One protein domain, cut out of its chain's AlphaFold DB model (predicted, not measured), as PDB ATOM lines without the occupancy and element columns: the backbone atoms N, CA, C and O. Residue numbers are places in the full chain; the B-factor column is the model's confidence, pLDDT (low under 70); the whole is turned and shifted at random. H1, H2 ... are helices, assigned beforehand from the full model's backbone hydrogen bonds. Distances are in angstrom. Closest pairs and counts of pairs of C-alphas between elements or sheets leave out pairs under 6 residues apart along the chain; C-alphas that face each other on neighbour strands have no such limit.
ATOM      1  N   ALA A   2     219.783 259.010 287.947       65.38
ATOM      2  CA  ALA A   2     219.764 257.575 288.289       65.38
ATOM      3  C   ALA A   2     218.809 257.193 289.445       65.38
ATOM      4  O   ALA A   2     218.009 256.281 289.293       65.38
ATOM      5  N   LYS A   3     218.808 257.945 290.559       69.56
ATOM      6  CA  LYS A   3     217.911 257.689 291.710       69.56
ATOM      7  C   LYS A   3     216.417 257.839 291.398       69.56
ATOM      8  O   LYS A   3     215.604 257.149 291.999       69.56
ATOM      9  N   LEU A   4     216.057 258.759 290.498       67.19
ATOM     10  CA  LEU A   4     214.658 259.002 290.137       67.19
ATOM     11  C   LEU A   4     214.138 257.888 289.224       67.19
ATOM     12  O   LEU A   4     213.045 257.380 289.441       67.19
ATOM     13  N   ARG A   5     214.970 257.460 288.269       65.69
ATOM     14  CA  ARG A   5     214.675 256.342 287.371       65.69
ATOM     15  C   ARG A   5     214.569 255.016 288.128       65.69
ATOM     16  O   ARG A   5     213.604 254.299 287.937       65.69
ATOM     17  N   GLN A   6     215.473 254.776 289.077       74.50
ATOM     18  CA  GLN A   6     215.424 253.601 289.948       74.50
ATOM     19  C   GLN A   6     214.150 253.560 290.807       74.50
ATOM     20  O   GLN A   6     213.493 252.532 290.876       74.50
ATOM     21  N   ARG A   7     213.738 254.693 291.400       68.62
ATOM     22  CA  ARG A   7     212.451 254.770 292.113       68.62
ATOM     23  C   ARG A   7     211.254 254.547 291.193       68.62
ATOM     24  O   ARG A   7     210.286 253.938 291.627       68.62
ATOM     25  N   TYR A   8     211.295 255.075 289.973       67.25
ATOM     26  CA  TYR A   8     210.236 254.873 288.990       67.25
ATOM     27  C   TYR A   8     210.114 253.395 288.601       67.25
ATOM     28  O   TYR A   8     209.006 252.869 288.608       67.25
ATOM     29  N   ASP A   9     211.234 252.721 288.335       67.31
ATOM     30  CA  ASP A   9     211.260 251.304 287.963       67.31
ATOM     31  C   ASP A   9     210.804 250.402 289.130       67.31
ATOM     32  O   ASP A   9     209.915 249.575 288.933       67.31
ATOM     33  N   ASP A  10     211.282 250.645 290.359       67.81
ATOM     34  CA  ASP A  10     210.859 249.908 291.566       67.81
ATOM     35  C   ASP A  10     209.355 250.065 291.855       67.81
ATOM     36  O   ASP A  10     208.674 249.130 292.284       67.81
ATOM     37  N   LEU A  11     208.819 251.272 291.655       63.81
ATOM     38  CA  LEU A  11     207.395 251.549 291.828       63.81
ATOM     39  C   LEU A  11     206.581 250.879 290.717       63.81
ATOM     40  O   LEU A  11     205.618 250.173 291.004       63.81
ATOM     41  N   LYS A  12     206.996 251.035 289.457       64.62
ATOM     42  CA  LYS A  12     206.350 250.425 288.289       64.62
ATOM     43  C   LYS A  12     206.248 248.904 288.412       64.62
ATOM     44  O   LYS A  12     205.205 248.348 288.075       64.62
ATOM     45  N   GLU A  13     207.290 248.243 288.907       61.38
ATOM     46  CA  GLU A  13     207.321 246.788 289.086       61.38
ATOM     47  C   GLU A  13     206.360 246.325 290.196       61.38
ATOM     48  O   GLU A  13     205.615 245.364 290.008       61.38
ATOM     49  N   ARG A  14     206.257 247.076 291.302       57.06
ATOM     50  CA  ARG A  14     205.285 246.806 292.383       57.06
ATOM     51  C   ARG A  14     203.827 247.019 291.969       57.06
ATOM     52  O   ARG A  14     202.943 246.389 292.537       57.06
ATOM     53  N   TYR A  15     203.566 247.883 290.990       57.00
ATOM     54  CA  TYR A  15     202.217 248.130 290.463       57.00
ATOM     55  C   TYR A  15     201.842 247.227 289.283       57.00
ATOM     56  O   TYR A  15     200.687 247.227 288.859       57.00
ATOM     57  N   ALA A  16     202.795 246.467 288.735       57.94
ATOM     58  CA  ALA A  16     202.528 245.525 287.655       57.94
ATOM     59  C   ALA A  16     201.689 244.321 288.122       57.94
ATOM     60  O   ALA A  16     200.996 243.721 287.303       57.94
ATOM     61  N   VAL A  17     201.716 243.999 289.422       55.44
ATOM     62  CA  VAL A  17     200.999 242.865 290.023       55.44
ATOM     63  C   VAL A  17     200.348 243.314 291.335       55.44
ATOM     64  O   VAL A  17     200.831 243.007 292.419       55.44
ATOM     65  N   SER A  18     199.278 244.111 291.251       66.06
ATOM     66  CA  SER A  18     198.453 244.408 292.429       66.06
ATOM     67  C   SER A  18     197.238 243.493 292.438       66.06
ATOM     68  O   SER A  18     196.392 243.580 291.548       66.06
ATOM     69  N   ASP A  19     197.126 242.658 293.468       75.19
ATOM     70  CA  ASP A  19     195.938 241.837 293.682       75.19
ATOM     71  C   ASP A  19     194.739 242.695 294.106       75.19
ATOM     72  O   ASP A  19     194.873 243.693 294.825       75.19
ATOM     73  N   VAL A  20     193.539 242.283 293.689       83.38
ATOM     74  CA  VAL A  20     192.277 242.859 294.167       83.38
ATOM     75  C   VAL A  20     191.721 241.962 295.259       83.38
ATOM     76  O   VAL A  20     191.316 240.833 295.009       83.38
ATOM     77  N   THR A  21     191.650 242.486 296.479       87.19
ATOM     78  CA  THR A  21     190.929 241.823 297.572       87.19
ATOM     79  C   THR A  21     189.529 242.408 297.681       87.19
ATOM     80  O   THR A  21     189.379 243.630 297.735       87.19
ATOM     81  N   VAL A  22     188.506 241.555 297.745       88.31
ATOM     82  CA  VAL A  22     187.104 241.946 297.963       88.31
ATOM     83  C   VAL A  22     186.576 241.244 299.206       88.31
ATOM     84  O   VAL A  22     186.779 240.046 299.374       88.31
ATOM     85  N   SER A  23     185.891 241.987 300.077       92.62
ATOM     86  CA  SER A  23     185.197 241.410 301.229       92.62
ATOM     87  C   SER A  23     183.719 241.225 300.906       92.62
ATOM     88  O   SER A  23     183.014 242.209 300.686       92.62
ATOM     89  N   LEU A  24     183.249 239.975 300.932       93.56
ATOM     90  CA  LEU A  24     181.844 239.626 300.693       93.56
ATOM     91  C   LEU A  24     180.902 240.344 301.665       93.56
ATOM     92  O   LEU A  24     179.870 240.860 301.252       93.56
ATOM     93  N   GLN A  25     181.282 240.455 302.942       94.38
ATOM     94  CA  GLN A  25     180.458 241.132 303.949       94.38
ATOM     95  C   GLN A  25     180.225 242.608 303.587       94.38
ATOM     96  O   GLN A  25     179.147 243.148 303.816       94.38
ATOM     97  N   ASN A  26     181.241 243.256 303.005       94.00
ATOM     98  CA  ASN A  26     181.191 244.673 302.684       94.00
ATOM     99  C   ASN A  26     180.316 244.889 301.457       94.00
ATOM    100  O   ASN A  26     179.507 245.809 301.464       94.00
ATOM    101  N   VAL A  27     180.432 244.018 300.450       94.94
ATOM    102  CA  VAL A  27     179.567 244.057 299.264       94.94
ATOM    103  C   VAL A  27     178.112 243.828 299.668       94.94
ATOM    104  O   VAL A  27     177.253 244.634 299.325       94.94
ATOM    105  N   ALA A  28     177.838 242.806 300.487       95.25
ATOM    106  CA  ALA A  28     176.493 242.537 300.991       95.25
ATOM    107  C   ALA A  28     175.926 243.742 301.760       95.25
ATOM    108  O   ALA A  28     174.822 244.196 301.471       95.25
ATOM    109  N   SER A  29     176.710 244.320 302.674       95.44
ATOM    110  CA  SER A  29     176.289 245.497 303.439       95.44
ATOM    111  C   SER A  29     176.057 246.729 302.559       95.44
ATOM    112  O   SER A  29     175.137 247.494 302.842       95.44
ATOM    113  N   GLN A  30     176.867 246.944 301.519       94.75
ATOM    114  CA  GLN A  30     176.719 248.071 300.589       94.75
ATOM    115  C   GLN A  30     175.474 247.939 299.712       94.75
ATOM    116  O   GLN A  30     174.847 248.945 299.389       94.75
ATOM    117  N   LEU A  31     175.096 246.708 299.367       94.56
ATOM    118  CA  LEU A  31     173.887 246.399 298.604       94.56
ATOM    119  C   LEU A  31     172.631 246.278 299.486       94.56
ATOM    120  O   LEU A  31     171.535 246.069 298.973       94.56
ATOM    121  N   GLY A  32     172.770 246.435 300.807       95.50
ATOM    122  CA  GLY A  32     171.657 246.356 301.756       95.50
ATOM    123  C   GLY A  32     171.178 244.930 302.037       95.50
ATOM    124  O   GLY A  32     170.068 244.740 302.533       95.50
ATOM    125  N   TYR A  33     171.997 243.924 301.736       96.25
ATOM    126  CA  TYR A  33     171.705 242.534 302.055       96.25
ATOM    127  C   TYR A  33     171.994 242.221 303.523       96.25
ATOM    128  O   TYR A  33     172.979 242.674 304.105       96.25
ATOM    129  N   SER A  34     171.127 241.403 304.118       91.75
ATOM    130  CA  SER A  34     171.244 240.943 305.504       91.75
ATOM    131  C   SER A  34     172.175 239.738 305.673       91.75
ATOM    132  O   SER A  34     172.633 239.484 306.785       91.75
ATOM    133  N   SER A  35     172.467 239.004 304.594       93.75
ATOM    134  CA  SER A  35     173.418 237.887 304.566       93.75
ATOM    135  C   SER A  35     174.260 237.917 303.291       93.75
ATOM    136  O   SER A  35     173.811 238.379 302.241       93.75
ATOM    137  N   ILE A  36     175.463 237.349 303.377       94.25
ATOM    138  CA  ILE A  36     176.322 237.073 302.222       94.25
ATOM    139  C   ILE A  36     175.681 236.080 301.245       94.25
ATOM    140  O   ILE A  36     175.971 236.145 300.059       94.25
ATOM    141  N   ASP A  37     174.771 235.217 301.706       95.12
ATOM    142  CA  ASP A  37     174.096 234.221 300.855       95.12
ATOM    143  C   ASP A  37     173.123 234.861 299.854       95.12
ATOM    144  O   ASP A  37     172.670 234.217 298.914       95.12
ATOM    145  N   SER A  38     172.773 236.133 300.073       95.81
ATOM    146  CA  SER A  38     171.947 236.917 299.150       95.81
ATOM    147  C   SER A  38     172.752 237.522 297.999       95.81
ATOM    148  O   SER A  38     172.150 238.047 297.066       95.81
ATOM    149  N   LEU A  39     174.089 237.455 298.055       94.88
ATOM    150  CA  LEU A  39     174.946 237.933 296.978       94.88
ATOM    151  C   LEU A  39     174.824 237.034 295.759       94.88
ATOM    152  O   LEU A  39     174.911 235.806 295.844       94.88
ATOM    153  N   ARG A  40     174.706 237.671 294.602       95.69
ATOM    154  CA  ARG A  40     174.754 236.993 293.318       95.69
ATOM    155  C   ARG A  40     176.137 237.148 292.700       95.69
ATOM    156  O   ARG A  40     176.940 237.998 293.091       95.69
ATOM    157  N   LEU A  41     176.428 236.306 291.714       95.25
ATOM    158  CA  LEU A  41     177.696 236.372 290.991       95.25
ATOM    159  C   LEU A  41     177.861 237.736 290.308       95.25
ATOM    160  O   LEU A  41     178.958 238.289 290.286       95.25
ATOM    161  N   GLU A  42     176.769 238.288 289.786       95.75
ATOM    162  CA  GLU A  42     176.737 239.574 289.101       95.75
ATOM    163  C   GLU A  42     177.173 240.723 290.023       95.75
ATOM    164  O   GLU A  42     177.971 241.562 289.604       95.75
ATOM    165  N   ASP A  43     176.743 240.712 291.289       94.44
ATOM    166  CA  ASP A  43     177.129 241.711 292.296       94.44
ATOM    167  C   ASP A  43     178.647 241.712 292.525       94.44
ATOM    168  O   ASP A  43     179.300 242.757 292.585       94.44
ATOM    169  N   MET A  44     179.227 240.514 292.588       94.06
ATOM    170  CA  MET A  44     180.662 240.328 292.775       94.06
ATOM    171  C   MET A  44     181.466 240.729 291.543       94.06
ATOM    172  O   MET A  44     182.522 241.346 291.678       94.06
ATOM    173  N   VAL A  45     180.975 240.408 290.344       95.12
ATOM    174  CA  VAL A  45     181.619 240.806 289.085       95.12
ATOM    175  C   VAL A  45     181.687 242.327 288.985       95.12
ATOM    176  O   VAL A  45     182.753 242.860 288.679       95.12
ATOM    177  N   VAL A  46     180.593 243.029 289.295       95.19
ATOM    178  CA  VAL A  46     180.556 244.499 289.271       95.19
ATOM    179  C   VAL A  46     181.568 245.092 290.256       95.19
ATOM    180  O   VAL A  46     182.344 245.974 289.879       95.19
ATOM    181  N   GLU A  47     181.629 244.579 291.487       93.81
ATOM    182  CA  GLU A  47     182.587 245.063 292.489       93.81
ATOM    183  C   GLU A  47     184.046 244.811 292.072       93.81
ATOM    184  O   GLU A  47     184.902 245.691 292.206       93.81
ATOM    185  N   ILE A  48     184.349 243.620 291.546       91.75
ATOM    186  CA  ILE A  48     185.702 243.261 291.100       91.75
ATOM    187  C   ILE A  48     186.136 244.165 289.946       91.75
ATOM    188  O   ILE A  48     187.223 244.746 290.005       91.75
ATOM    189  N   VAL A  49     185.290 244.327 288.923       94.06
ATOM    190  CA  VAL A  49     185.592 245.182 287.766       94.06
ATOM    191  C   VAL A  49     185.815 246.626 288.217       94.06
ATOM    192  O   VAL A  49     186.834 247.213 287.859       94.06
ATOM    193  N   SER A  50     184.959 247.164 289.093       91.62
ATOM    194  CA  SER A  50     185.120 248.529 289.616       91.62
ATOM    195  C   SER A  50     186.447 248.729 290.360       91.62
ATOM    196  O   SER A  50     187.096 249.772 290.239       91.62
ATOM    197  N   ARG A  51     186.903 247.735 291.130       90.19
ATOM    198  CA  ARG A  51     188.204 247.811 291.814       90.19
ATOM    199  C   ARG A  51     189.379 247.745 290.847       90.19
ATOM    200  O   ARG A  51     190.336 248.495 291.033       90.19
ATOM    201  N   ILE A  52     189.300 246.895 289.822       88.81
ATOM    202  CA  ILE A  52     190.313 246.845 288.762       88.81
ATOM    203  C   ILE A  52     190.384 248.202 288.051       88.81
ATOM    204  O   ILE A  52     191.476 248.738 287.876       88.81
ATOM    205  N   GLU A  53     189.245 248.809 287.718       90.69
ATOM    206  CA  GLU A  53     189.195 250.142 287.103       90.69
ATOM    207  C   GLU A  53     189.865 251.213 287.968       90.69
ATOM    208  O   GLU A  53     190.681 251.985 287.462       90.69
ATOM    209  N   LYS A  54     189.598 251.232 289.279       88.38
ATOM    210  CA  LYS A  54     190.252 252.167 290.214       88.38
ATOM    211  C   LYS A  54     191.768 251.975 290.256       88.38
ATOM    212  O   LYS A  54     192.505 252.960 290.275       88.38
ATOM    213  N   LEU A  55     192.245 250.729 290.238       85.56
ATOM    214  CA  LEU A  55     193.680 250.435 290.175       85.56
ATOM    215  C   LEU A  55     194.297 250.900 288.851       85.56
ATOM    216  O   LEU A  55     195.367 251.511 288.857       85.56
ATOM    217  N   MET A  56     193.615 250.670 287.727       84.94
ATOM    218  CA  MET A  56     194.064 251.154 286.420       84.94
ATOM    219  C   MET A  56     194.156 252.684 286.391       84.94
ATOM    220  O   MET A  56     195.174 253.219 285.959       84.94
ATOM    221  N   GLN A  57     193.149 253.389 286.912       86.12
ATOM    222  CA  GLN A  57     193.157 254.853 286.993       86.12
ATOM    223  C   GLN A  57     194.307 255.371 287.863       86.12
ATOM    224  O   GLN A  57     195.035 256.272 287.443       86.12
ATOM    225  N   ALA A  58     194.520 254.776 289.042       83.38
ATOM    226  CA  ALA A  58     195.627 255.140 289.923       83.38
ATOM    227  C   ALA A  58     196.987 254.958 289.228       83.38
ATOM    228  O   ALA A  58     197.833 255.855 289.283       83.38
ATOM    229  N   LYS A  59     197.169 253.846 288.504       80.81
ATOM    230  CA  LYS A  59     198.365 253.601 287.688       80.81
ATOM    231  C   LYS A  59     198.553 254.689 286.629       80.81
ATOM    232  O   LYS A  59     199.639 255.255 286.540       80.81
ATOM    233  N   THR A  60     197.510 255.030 285.871       82.38
ATOM    234  CA  THR A  60     197.583 256.074 284.836       82.38
ATOM    235  C   THR A  60     197.945 257.443 285.419       82.38
ATOM    236  O   THR A  60     198.805 258.131 284.867       82.38
ATOM    237  N   MET A  61     197.343 257.837 286.547       79.19
ATOM    238  CA  MET A  61     197.664 259.110 287.206       79.19
ATOM    239  C   MET A  61     199.122 259.157 287.680       79.19
ATOM    240  O   MET A  61     199.794 260.174 287.515       79.19
ATOM    241  N   MET A  62     199.637 258.055 288.225       71.75
ATOM    242  CA  MET A  62     201.036 257.964 288.646       71.75
ATOM    243  C   MET A  62     202.014 257.971 287.469       71.75
ATOM    244  O   MET A  62     203.045 258.640 287.539       71.75
ATOM    245  N   GLU A  63     201.704 257.274 286.375       77.19
ATOM    246  CA  GLU A  63     202.512 257.316 285.151       77.19
ATOM    247  C   GLU A  63     202.578 258.731 284.567       77.19
ATOM    248  O   GLU A  63     203.641 259.149 284.107       77.19
ATOM    249  N   ALA A  64     201.475 259.483 284.620       76.56
ATOM    250  CA  ALA A  64     201.447 260.885 284.214       76.56
ATOM    251  C   ALA A  64     202.307 261.770 285.132       76.56
ATOM    252  O   ALA A  64     203.073 262.588 284.631       76.56
ATOM    253  N   ALA A  65     202.247 261.568 286.453       70.12
ATOM    254  CA  ALA A  65     203.053 262.314 287.424       70.12
ATOM    255  C   ALA A  65     204.561 261.988 287.368       70.12
ATOM    256  O   ALA A  65     205.383 262.778 287.827       70.12
ATOM    257  N   GLY A  66     204.933 260.815 286.843       66.31
ATOM    258  CA  GLY A  66     206.323 260.367 286.711       66.31
ATOM    259  C   GLY A  66     207.008 260.748 285.394       66.31
ATOM    260  O   GLY A  66     208.213 260.521 285.264       66.31
ATOM    261  N   LYS A  67     206.281 261.297 284.413       58.03
ATOM    262  CA  LYS A  67     206.890 261.798 283.174       58.03
ATOM    263  C   LYS A  67     207.584 263.142 283.453       58.03
ATOM    264  O   LYS A  67     206.938 264.028 284.004       58.03
TER     265      LYS A  67
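This is residues 2 to 67 of the 69 residues of an uncharacterized protein of Hordeum vulgare subsp. vulgare (UniProt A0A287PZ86). This is a long, thin rod that folds back on itself: from its first residue the printed part runs out along H1 and an extended link, turns at the far end through the small helix H2 and a loop, and returns along the long helix H3. H1 and H3 run opposite ways along nearly parallel lines, offset from each other and near each other at one pair of C-alphas, and H2 stands across the turn end. The printed part has 66 residues with three named helices, H1, H2 and H3 in that order, and no named strand; the class is all helix. It is only just extended, close to loose, with a radius of gyration of the C-alphas of 16.7 A, and it spans 54 by 16 by 15 A.

Start at H1, residues 2 to 15, and compare it with H3, residues 41 to 65: they are close but not clearly touching, and their closest C-alphas, of Tyr 15 and Lys 59, are 7.2 A apart. Their lines stand at a shallow tilt of 6 degrees, opposite ways. Go on to H2, residues 24 to 30, which is apart from H1. H2 and H3 only just touch, with 3 pairs of C-alphas within 8 A; the closest are those of Val 27 and Glu 47, 7.5 A apart. H3 touches H2 with residues 43 to 47 alone, and the two lines are about perpendicular, at 86 degrees. In H1, H2 and H3 every O i to N i+4 pair is within hydrogen-bond range.

Find C-alpha 2 at (219.764, 257.575, 288.289); from there H1 runs 20.0 A to C-alpha 15. H2 begins at C-alpha 24, at (181.844, 239.626, 300.693), and is 9.9 A long. H3 runs 36.5 A from C-alpha 41 to C-alpha 65 at (203.053, 262.314, 287.424).

The C-alphas farthest apart, of Ala 2 and Ser 34, are 54.1 A apart. The printed part has no cut, and both links are short. Look for pLDDT under 70 at residues 2 to 5, 7 to 18 and 66 to 67; the mean of the printed part is 82.3.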